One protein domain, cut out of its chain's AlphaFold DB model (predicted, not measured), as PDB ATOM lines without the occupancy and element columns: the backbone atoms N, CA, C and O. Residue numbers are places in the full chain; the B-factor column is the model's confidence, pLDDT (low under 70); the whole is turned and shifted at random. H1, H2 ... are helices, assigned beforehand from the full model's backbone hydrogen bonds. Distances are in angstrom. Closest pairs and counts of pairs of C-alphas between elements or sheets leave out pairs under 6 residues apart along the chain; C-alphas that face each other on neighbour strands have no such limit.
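This is residues 9 to 71 of the 79 residues of the protein "Class A beta-lactamase-related serine hydrolase" of Streptomyces sp. A1499 (UniProt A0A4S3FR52). H1 and H3 pack on different sides of the longest helix, H4, whose last turns stick out at residues 64 to 68; tiny H2 lies beyond H3, joined to it by a short link, while long loops join H1 to H2 and H3 to H4. The 63 printed residues hold four named helices, H1 to H4 in chain order, and no named strand. The class is all helix, though named elements hold 30 residues. The whole is compact, radius of gyration of the C-alphas 12.0 A, only just flat at 31 by 27 by 15 A.

H1, residues 9 to 12, touches residues 56 to 60 of H4, residues 54 to 68; the closest C-alphas, Leu 11 and Gly 56, are 4.6 A apart. H2, residues 24 to 27, is close but not clearly touching H3, residues 34 to 40: the closest C-alphas, Tyr 27 and Leu 34, are 7.1 A apart. H3 touches H4 at a steep tilt of 59 degrees, opposite ways; the closest C-alphas, His 35 and Leu 59, are 6.3 A apart. H1 and H3 are apart. In H3 and H4 every O i to N i+4 pair is within hydrogen-bond range; H1 and H2 are too short for one.

H1 begins at C-alpha 9 (105.804, 149.473, 168.026). H3 is 10.0 A long; H4, 21.5 A, ends at C-alpha 68 (106.622, 166.435, 159.213).

The printed part has no cut. The links H1 to H2 and H3 to H4 are long. No printed residue is under pLDDT 70.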
ATOM      1  N   ARG A   9     105.012 150.362 167.160       97.06
ATOM      2  CA  ARG A   9     105.804 149.473 168.026       97.06
ATOM      3  C   ARG A   9     106.175 148.171 167.316       97.06
ATOM      4  O   ARG A   9     107.320 147.744 167.401       97.06
ATOM      5  N   GLN A  10     105.222 147.549 166.625       96.69
ATOM      6  CA  GLN A  10     105.457 146.304 165.893       96.69
ATOM      7  C   GLN A  10     106.343 146.510 164.661       96.69
ATOM      8  O   GLN A  10     107.135 145.627 164.339       96.69
ATOM      9  N   LEU A  11     106.248 147.666 163.993       96.38
ATOM     10  CA  LEU A  11     107.144 148.017 162.886       96.38
ATOM     11  C   LEU A  11     108.597 148.134 163.359       96.38
ATOM     12  O   LEU A  11     109.473 147.500 162.775       96.38
ATOM     13  N   LEU A  12     108.832 148.887 164.439       97.81
ATOM     14  CA  LEU A  12     110.162 149.082 165.032       97.81
ATOM     15  C   LEU A  12     110.760 147.780 165.574       97.81
ATOM     16  O   LEU A  12     111.957 147.550 165.454       97.81
ATOM     17  N   ALA A  13     109.930 146.921 166.166       97.56
ATOM     18  CA  ALA A  13     110.368 145.659 166.753       97.56
ATOM     19  C   ALA A  13     110.398 144.492 165.756       97.56
ATOM     20  O   ALA A  13     110.630 143.363 166.180       97.56
ATOM     21  N   HIS A  14     110.114 144.720 164.468       97.19
ATOM     22  CA  HIS A  14     110.021 143.655 163.465       97.19
ATOM     23  C   HIS A  14     109.063 142.513 163.873       97.19
ATOM     24  O   HIS A  14     109.337 141.337 163.651       97.19
ATOM     25  N   THR A  15     107.925 142.855 164.488       96.88
ATOM     26  CA  THR A  15     106.894 141.911 164.974       96.88
ATOM     27  C   THR A  15     105.528 142.142 164.323       96.88
ATOM     28  O   THR A  15     104.496 141.749 164.859       96.88
ATOM     29  N   SER A  16     105.488 142.815 163.175       95.81
ATOM     30  CA  SER A  16     104.241 143.201 162.504       95.81
ATOM     31  C   SER A  16     103.580 142.104 161.678       95.81
ATOM     32  O   SER A  16     102.408 142.241 161.347       95.81
ATOM     33  N   GLY A  17     104.322 141.063 161.297       94.75
ATOM     34  CA  GLY A  17     103.845 140.052 160.350       94.75
ATOM     35  C   GLY A  17     103.744 140.538 158.900       94.75
ATOM     36  O   GLY A  17     103.223 139.829 158.043       94.75
ATOM     37  N   LEU A  18     104.253 141.741 158.600       94.62
ATOM     38  CA  LEU A  18     104.339 142.249 157.232       94.62
ATOM     39  C   LEU A  18     105.176 141.321 156.347       94.62
ATOM     40  O   LEU A  18     106.140 140.694 156.789       94.62
ATOM     41  N   ARG A  19     104.878 141.341 155.050       92.00
ATOM     42  CA  ARG A  19     105.648 140.609 154.050       92.00
ATOM     43  C   ARG A  19     107.133 140.983 154.072       92.00
ATOM     44  O   ARG A  19     107.495 142.135 153.832       92.00
ATOM     45  N   ALA A  20     108.027 140.011 154.248       91.19
ATOM     46  CA  ALA A  20     109.474 140.276 154.334       91.19
ATOM     47  C   ALA A  20     110.177 140.485 152.971       91.19
ATOM     48  O   ALA A  20     111.399 140.405 152.874       91.19
ATOM     49  N   SER A  21     109.423 140.749 151.901       89.94
ATOM     50  CA  SER A  21     109.944 140.918 150.540       89.94
ATOM     51  C   SER A  21     109.793 142.358 150.058       89.94
ATOM     52  O   SER A  21     108.677 142.856 149.944       89.94
ATOM     53  N   THR A  22     110.890 143.033 149.715       83.88
ATOM     54  CA  THR A  22     110.905 144.456 149.312       83.88
ATOM     55  C   THR A  22     110.727 144.663 147.798       83.88
ATOM     56  O   THR A  22     111.300 145.589 147.244       83.88
ATOM     57  N   ARG A  23     109.970 143.807 147.091       90.75
ATOM     58  CA  ARG A  23     109.726 143.887 145.627       90.75
ATOM     59  C   ARG A  23     108.913 145.126 145.203       90.75
ATOM     60  O   ARG A  23     107.800 145.017 144.700       90.75
ATOM     61  N   LEU A  24     109.459 146.323 145.435       91.88
ATOM     62  CA  LEU A  24     108.831 147.607 145.112       91.88
ATOM     63  C   LEU A  24     108.674 147.813 143.600       91.88
ATOM     64  O   LEU A  24     107.850 148.615 143.170       91.88
ATOM     65  N   ASP A  25     109.428 147.062 142.794       94.19
ATOM     66  CA  ASP A  25     109.271 146.985 141.344       94.19
ATOM     67  C   ASP A  25     107.845 146.607 140.925       94.19
ATOM     68  O   ASP A  25     107.383 147.074 139.887       94.19
ATOM     69  N   HIS A  26     107.121 145.842 141.750       93.06
ATOM     70  CA  HIS A  26     105.733 145.441 141.485       93.06
ATOM     71  C   HIS A  26     104.726 146.591 141.582       93.06
ATOM     72  O   HIS A  26     103.618 146.459 141.073       93.06
ATOM     73  N   TYR A  27     105.095 147.710 142.207       92.88
ATOM     74  CA  TYR A  27     104.218 148.875 142.379       92.88
ATOM     75  C   TYR A  27     104.500 149.994 141.375       92.88
ATOM     76  O   TYR A  27     103.866 151.048 141.424       92.88
ATOM     77  N   ARG A  28     105.469 149.809 140.473       93.38
ATOM     78  CA  ARG A  28     105.779 150.819 139.458       93.38
ATOM     79  C   ARG A  28     104.578 151.046 138.545       93.38
ATOM     80  O   ARG A  28     104.032 150.099 137.995       93.38
ATOM     81  N   GLY A  29     104.218 152.314 138.358       94.81
ATOM     82  CA  GLY A  29     103.095 152.711 137.507       94.81
ATOM     83  C   GLY A  29     101.715 152.464 138.121       94.81
ATOM     84  O   GLY A  29     100.726 152.611 137.416       94.81
ATOM     85  N   ALA A  30     101.635 152.089 139.401       94.56
ATOM     86  CA  ALA A  30     100.360 152.001 140.097       94.56
ATOM     87  C   ALA A  30      99.767 153.398 140.355       94.56
ATOM     88  O   ALA A  30     100.495 154.339 140.672       94.56
ATOM     89  N   ASP A  31      98.437 153.497 140.301       95.19
ATOM     90  CA  ASP A  31      97.693 154.752 140.505       95.19
ATOM     91  C   ASP A  31      97.586 155.179 141.980       95.19
ATOM     92  O   ASP A  31      97.067 156.248 142.298       95.19
ATOM     93  N   LEU A  32      98.046 154.328 142.899       94.88
ATOM     94  CA  LEU A  32      97.933 154.526 144.340       94.88
ATOM     95  C   LEU A  32      99.302 154.814 144.957       94.88
ATOM     96  O   LEU A  32     100.310 154.248 144.523       94.88
ATOM     97  N   PRO A  33      99.361 155.637 146.017       93.88
ATOM     98  CA  PRO A  33     100.614 155.897 146.702       93.88
ATOM     99  C   PRO A  33     101.145 154.620 147.365       93.88
ATOM    100  O   PRO A  33     100.389 153.770 147.845       93.88
ATOM    101  N   LEU A  34     102.475 154.501 147.433       93.94
ATOM    102  CA  LEU A  34     103.145 153.279 147.884       93.94
ATOM    103  C   LEU A  34     102.664 152.798 149.263       93.94
ATOM    104  O   LEU A  34     102.417 151.609 149.431       93.94
ATOM    105  N   HIS A  35     102.493 153.697 150.237       93.50
ATOM    106  CA  HIS A  35     102.047 153.312 151.582       93.50
ATOM    107  C   HIS A  35     100.685 152.606 151.560       93.50
ATOM    108  O   HIS A  35     100.495 151.629 152.278       93.50
ATOM    109  N   GLU A  36      99.754 153.029 150.700       94.00
ATOM    110  CA  GLU A  36      98.465 152.356 150.587       94.00
ATOM    111  C   GLU A  36      98.586 150.974 149.938       94.00
ATOM    112  O   GLU A  36      97.906 150.038 150.356       94.00
ATOM    113  N   LEU A  37      99.436 150.828 148.918       94.38
ATOM    114  CA  LEU A  37      99.690 149.534 148.279       94.38
ATOM    115  C   LEU A  37     100.286 148.541 149.279       94.38
ATOM    116  O   LEU A  37      99.820 147.407 149.370       94.38
ATOM    117  N   LEU A  38     101.253 148.988 150.084       92.94
ATOM    118  CA  LEU A  38     101.843 148.189 151.157       92.94
ATOM    119  C   LEU A  38     100.799 147.821 152.225       92.94
ATOM    120  O   LEU A  38     100.739 146.670 152.642       92.94
ATOM    121  N   CYS A  39      99.934 148.760 152.628       92.19
ATOM    122  CA  CYS A  39      98.901 148.518 153.642       92.19
ATOM    123  C   CYS A  39      97.765 147.581 153.174       92.19
ATOM    124  O   CYS A  39      97.071 146.980 154.003       92.19
ATOM    125  N   ARG A  40      97.552 147.456 151.855       92.25
ATOM    126  CA  ARG A  40      96.586 146.521 151.248       92.25
ATOM    127  C   ARG A  40      97.073 145.077 151.242       92.25
ATOM    128  O   ARG A  40      96.236 144.180 151.161       92.25
ATOM    129  N   GLU A  41      98.381 144.842 151.312       91.62
ATOM    130  CA  GLU A  41      98.905 143.481 151.270       91.62
ATOM    131  C   GLU A  41      98.497 142.663 152.499       91.62
ATOM    132  O   GLU A  41      98.401 143.213 153.606       91.62
ATOM    133  N   PRO A  42      98.265 141.349 152.317       91.75
ATOM    134  CA  PRO A  42      98.082 140.439 153.434       91.75
ATOM    135  C   PRO A  42      99.358 140.360 154.279       91.75
ATOM    136  O   PRO A  42     100.471 140.566 153.790       91.75
ATOM    137  N   LEU A  43      99.174 140.026 155.553       91.56
ATOM    138  CA  LEU A  43     100.272 139.676 156.444       91.56
ATOM    139  C   LEU A  43     100.766 138.261 156.102       91.56
ATOM    140  O   LEU A  43      99.952 137.378 155.830       91.56
ATOM    141  N   ASP A  44     102.084 138.056 156.117       92.31
ATOM    142  CA  ASP A  44     102.692 136.723 155.982       92.31
ATOM    143  C   ASP A  44     102.496 135.916 157.277       92.31
ATOM    144  O   ASP A  44     102.303 134.704 157.240       92.31
ATOM    145  N   ASP A  45     102.555 136.606 158.420       87.88
ATOM    146  CA  ASP A  45     102.586 136.019 159.756       87.88
ATOM    147  C   ASP A  45     101.618 136.759 160.696       87.88
ATOM    148  O   ASP A  45     101.258 137.917 160.472       87.88
ATOM    149  N   ALA A  46     101.220 136.117 161.796       87.69
ATOM    150  CA  ALA A  46     100.527 136.817 162.875       87.69
ATOM    151  C   ALA A  46     101.471 137.813 163.569       87.69
ATOM    152  O   ALA A  46     102.665 137.547 163.754       87.69
ATOM    153  N   ALA A  47     100.928 138.947 164.010       87.62
ATOM    154  CA  ALA A  47     101.704 139.920 164.764       87.62
ATOM    155  C   ALA A  47     102.209 139.335 166.101       87.62
ATOM    156  O   ALA A  47     101.538 138.527 166.740       87.62
ATOM    157  N   GLY A  48     103.390 139.774 166.537       90.44
ATOM    158  CA  GLY A  48     104.038 139.368 167.791       90.44
ATOM    159  C   GLY A  48     105.275 138.483 167.616       90.44
ATOM    160  O   GLY A  48     106.150 138.503 168.478       90.44
ATOM    161  N   THR A  49     105.410 137.775 166.491       92.88
ATOM    162  CA  THR A  49     106.610 136.971 166.200       92.88
ATOM    163  C   THR A  49     107.681 137.833 165.542       92.88
ATOM    164  O   THR A  49     107.409 138.508 164.552       92.88
ATOM    165  N   HIS A  50     108.904 137.820 166.080       95.75
ATOM    166  CA  HIS A  50     110.008 138.588 165.506       95.75
ATOM    167  C   HIS A  50     110.486 137.967 164.189       95.75
ATOM    168  O   HIS A  50     110.958 136.828 164.154       95.75
ATOM    169  N   ARG A  51     110.460 138.763 163.121       94.56
ATOM    170  CA  ARG A  51     111.023 138.440 161.812       94.56
ATOM    171  C   ARG A  51     111.497 139.724 161.153       94.56
ATOM    172  O   ARG A  51     110.710 140.643 160.972       94.56
ATOM    173  N   TYR A  52     112.768 139.781 160.761       94.38
ATOM    174  CA  TYR A  52     113.324 140.970 160.118       94.38
ATOM    175  C   TYR A  52     112.558 141.318 158.833       94.38
ATOM    176  O   TYR A  52     112.453 140.496 157.920       94.38
ATOM    177  N   ILE A  53     112.024 142.540 158.767       94.25
ATOM    178  CA  ILE A  53     111.167 143.006 157.670       94.25
ATOM    179  C   ILE A  53     111.503 144.462 157.333       94.25
ATOM    180  O   ILE A  53     111.179 145.380 158.088       94.25
ATOM    181  N   ASN A  54     112.061 144.684 156.141       95.56
ATOM    182  CA  ASN A  54     112.377 146.021 155.619       95.56
ATOM    183  C   ASN A  54     111.138 146.915 155.456       95.56
ATOM    184  O   ASN A  54     111.201 148.121 155.677       95.56
ATOM    185  N   ARG A  55     109.997 146.329 155.064       94.56
ATOM    186  CA  ARG A  55     108.765 147.083 154.782       94.56
ATOM    187  C   ARG A  55     108.289 147.914 155.963       94.56
ATOM    188  O   ARG A  55     107.739 148.988 155.745       94.56
ATOM    189  N   GLY A  56     108.523 147.445 157.188       95.06
ATOM    190  CA  GLY A  56     108.131 148.208 158.363       95.06
ATOM    191  C   GLY A  56     108.874 149.534 158.462       95.06
ATOM    192  O   GLY A  56     108.250 150.560 158.703       95.06
ATOM    193  N   TYR A  57     110.168 149.543 158.150       96.50
ATOM    194  CA  TYR A  57     110.965 150.769 158.119       96.50
ATOM    195  C   TYR A  57     110.632 151.667 156.925       96.50
ATOM    196  O   TYR A  57     110.633 152.884 157.070       96.50
ATOM    197  N   ILE A  58     110.263 151.095 155.775       96.06
ATOM    198  CA  ILE A  58     109.761 151.879 154.634       96.06
ATOM    199  C   ILE A  58     108.467 152.610 155.018       96.06
ATOM    200  O   ILE A  58     108.348 153.809 154.782       96.06
ATOM    201  N   LEU A  59     107.515 151.914 155.650       95.50
ATOM    202  CA  LEU A  59     106.275 152.525 156.135       95.50
ATOM    203  C   LEU A  59     106.539 153.600 157.195       95.50
ATOM    204  O   LEU A  59     105.928 154.663 157.132       95.50
ATOM    205  N   LEU A  60     107.467 153.361 158.126       96.38
ATOM    206  CA  LEU A  60     107.869 154.363 159.117       96.38
ATOM    207  C   LEU A  60     108.478 155.602 158.459       96.38
ATOM    208  O   LEU A  60     108.106 156.714 158.818       96.38
ATOM    209  N   GLY A  61     109.357 155.428 157.472       96.25
ATOM    210  CA  GLY A  61     109.940 156.536 156.720       96.25
ATOM    211  C   GLY A  61     108.885 157.368 155.986       96.25
ATOM    212  O   GLY A  61     108.885 158.594 156.080       96.25
ATOM    213  N   LEU A  62     107.931 156.704 155.323       95.81
ATOM    214  CA  LEU A  62     106.795 157.366 154.668       95.81
ATOM    215  C   LEU A  62     105.901 158.103 155.677       95.81
ATOM    216  O   LEU A  62     105.458 159.216 155.401       95.81
ATOM    217  N   ALA A  63     105.660 157.516 156.852       95.12
ATOM    218  CA  ALA A  63     104.882 158.142 157.915       95.12
ATOM    219  C   ALA A  63     105.593 159.371 158.506       95.12
ATOM    220  O   ALA A  63     104.959 160.406 158.690       95.12
ATOM    221  N   LEU A  64     106.904 159.287 158.755       96.38
ATOM    222  CA  LEU A  64     107.712 160.414 159.234       96.38
ATOM    223  C   LEU A  64     107.695 161.571 158.237       96.38
ATOM    224  O   LEU A  64     107.442 162.706 158.639       96.38
ATOM    225  N   ALA A  65     107.898 161.283 156.951       96.50
ATOM    226  CA  ALA A  65     107.838 162.300 155.911       96.50
ATOM    227  C   ALA A  65     106.455 162.968 155.845       96.50
ATOM    228  O   ALA A  65     106.350 164.191 155.772       96.50
ATOM    229  N   HIS A  66     105.381 162.175 155.943       95.50
ATOM    230  CA  HIS A  66     104.010 162.683 155.936       95.50
ATOM    231  C   HIS A  66     103.702 163.591 157.135       95.50
ATOM    232  O   HIS A  66     103.173 164.683 156.949       95.50
ATOM    233  N   VAL A  67     104.048 163.165 158.354       96.56
ATOM    234  CA  VAL A  67     103.743 163.915 159.586       96.56
ATOM    235  C   VAL A  67     104.538 165.219 159.678       96.56
ATOM    236  O   VAL A  67     104.026 166.202 160.205       96.56
ATOM    237  N   ASN A  68     105.768 165.245 159.158       96.44
ATOM    238  CA  ASN A  68     106.622 166.435 159.213       96.44
ATOM    239  C   ASN A  68     106.515 167.333 157.973       96.44
ATOM    240  O   ASN A  68     107.039 168.442 157.985       96.44
ATOM    241  N   GLY A  69     105.878 166.870 156.892       96.56
ATOM    242  CA  GLY A  69     105.810 167.612 155.630       96.56
ATOM    243  C   GLY A  69     107.170 167.807 154.945       96.56
ATOM    244  O   GLY A  69     107.308 168.714 154.127       96.56
ATOM    245  N   LEU A  70     108.165 166.978 155.274       96.50
ATOM    246  CA  LEU A  70     109.533 167.044 154.752       96.50
ATOM    247  C   LEU A  70     109.962 165.681 154.188       96.50
ATOM    248  O   LEU A  70     109.528 164.649 154.706       96.50
ATOM    249  N   PRO A  71     110.824 165.640 153.158       95.56
ATOM    250  CA  PRO A  71     111.468 164.404 152.723       95.56
ATOM    251  C   PRO A  71     112.203 163.705 153.874       95.56
ATOM    252  O   PRO A  71     112.768 164.350 154.755       95.56
TER     253      PRO A  71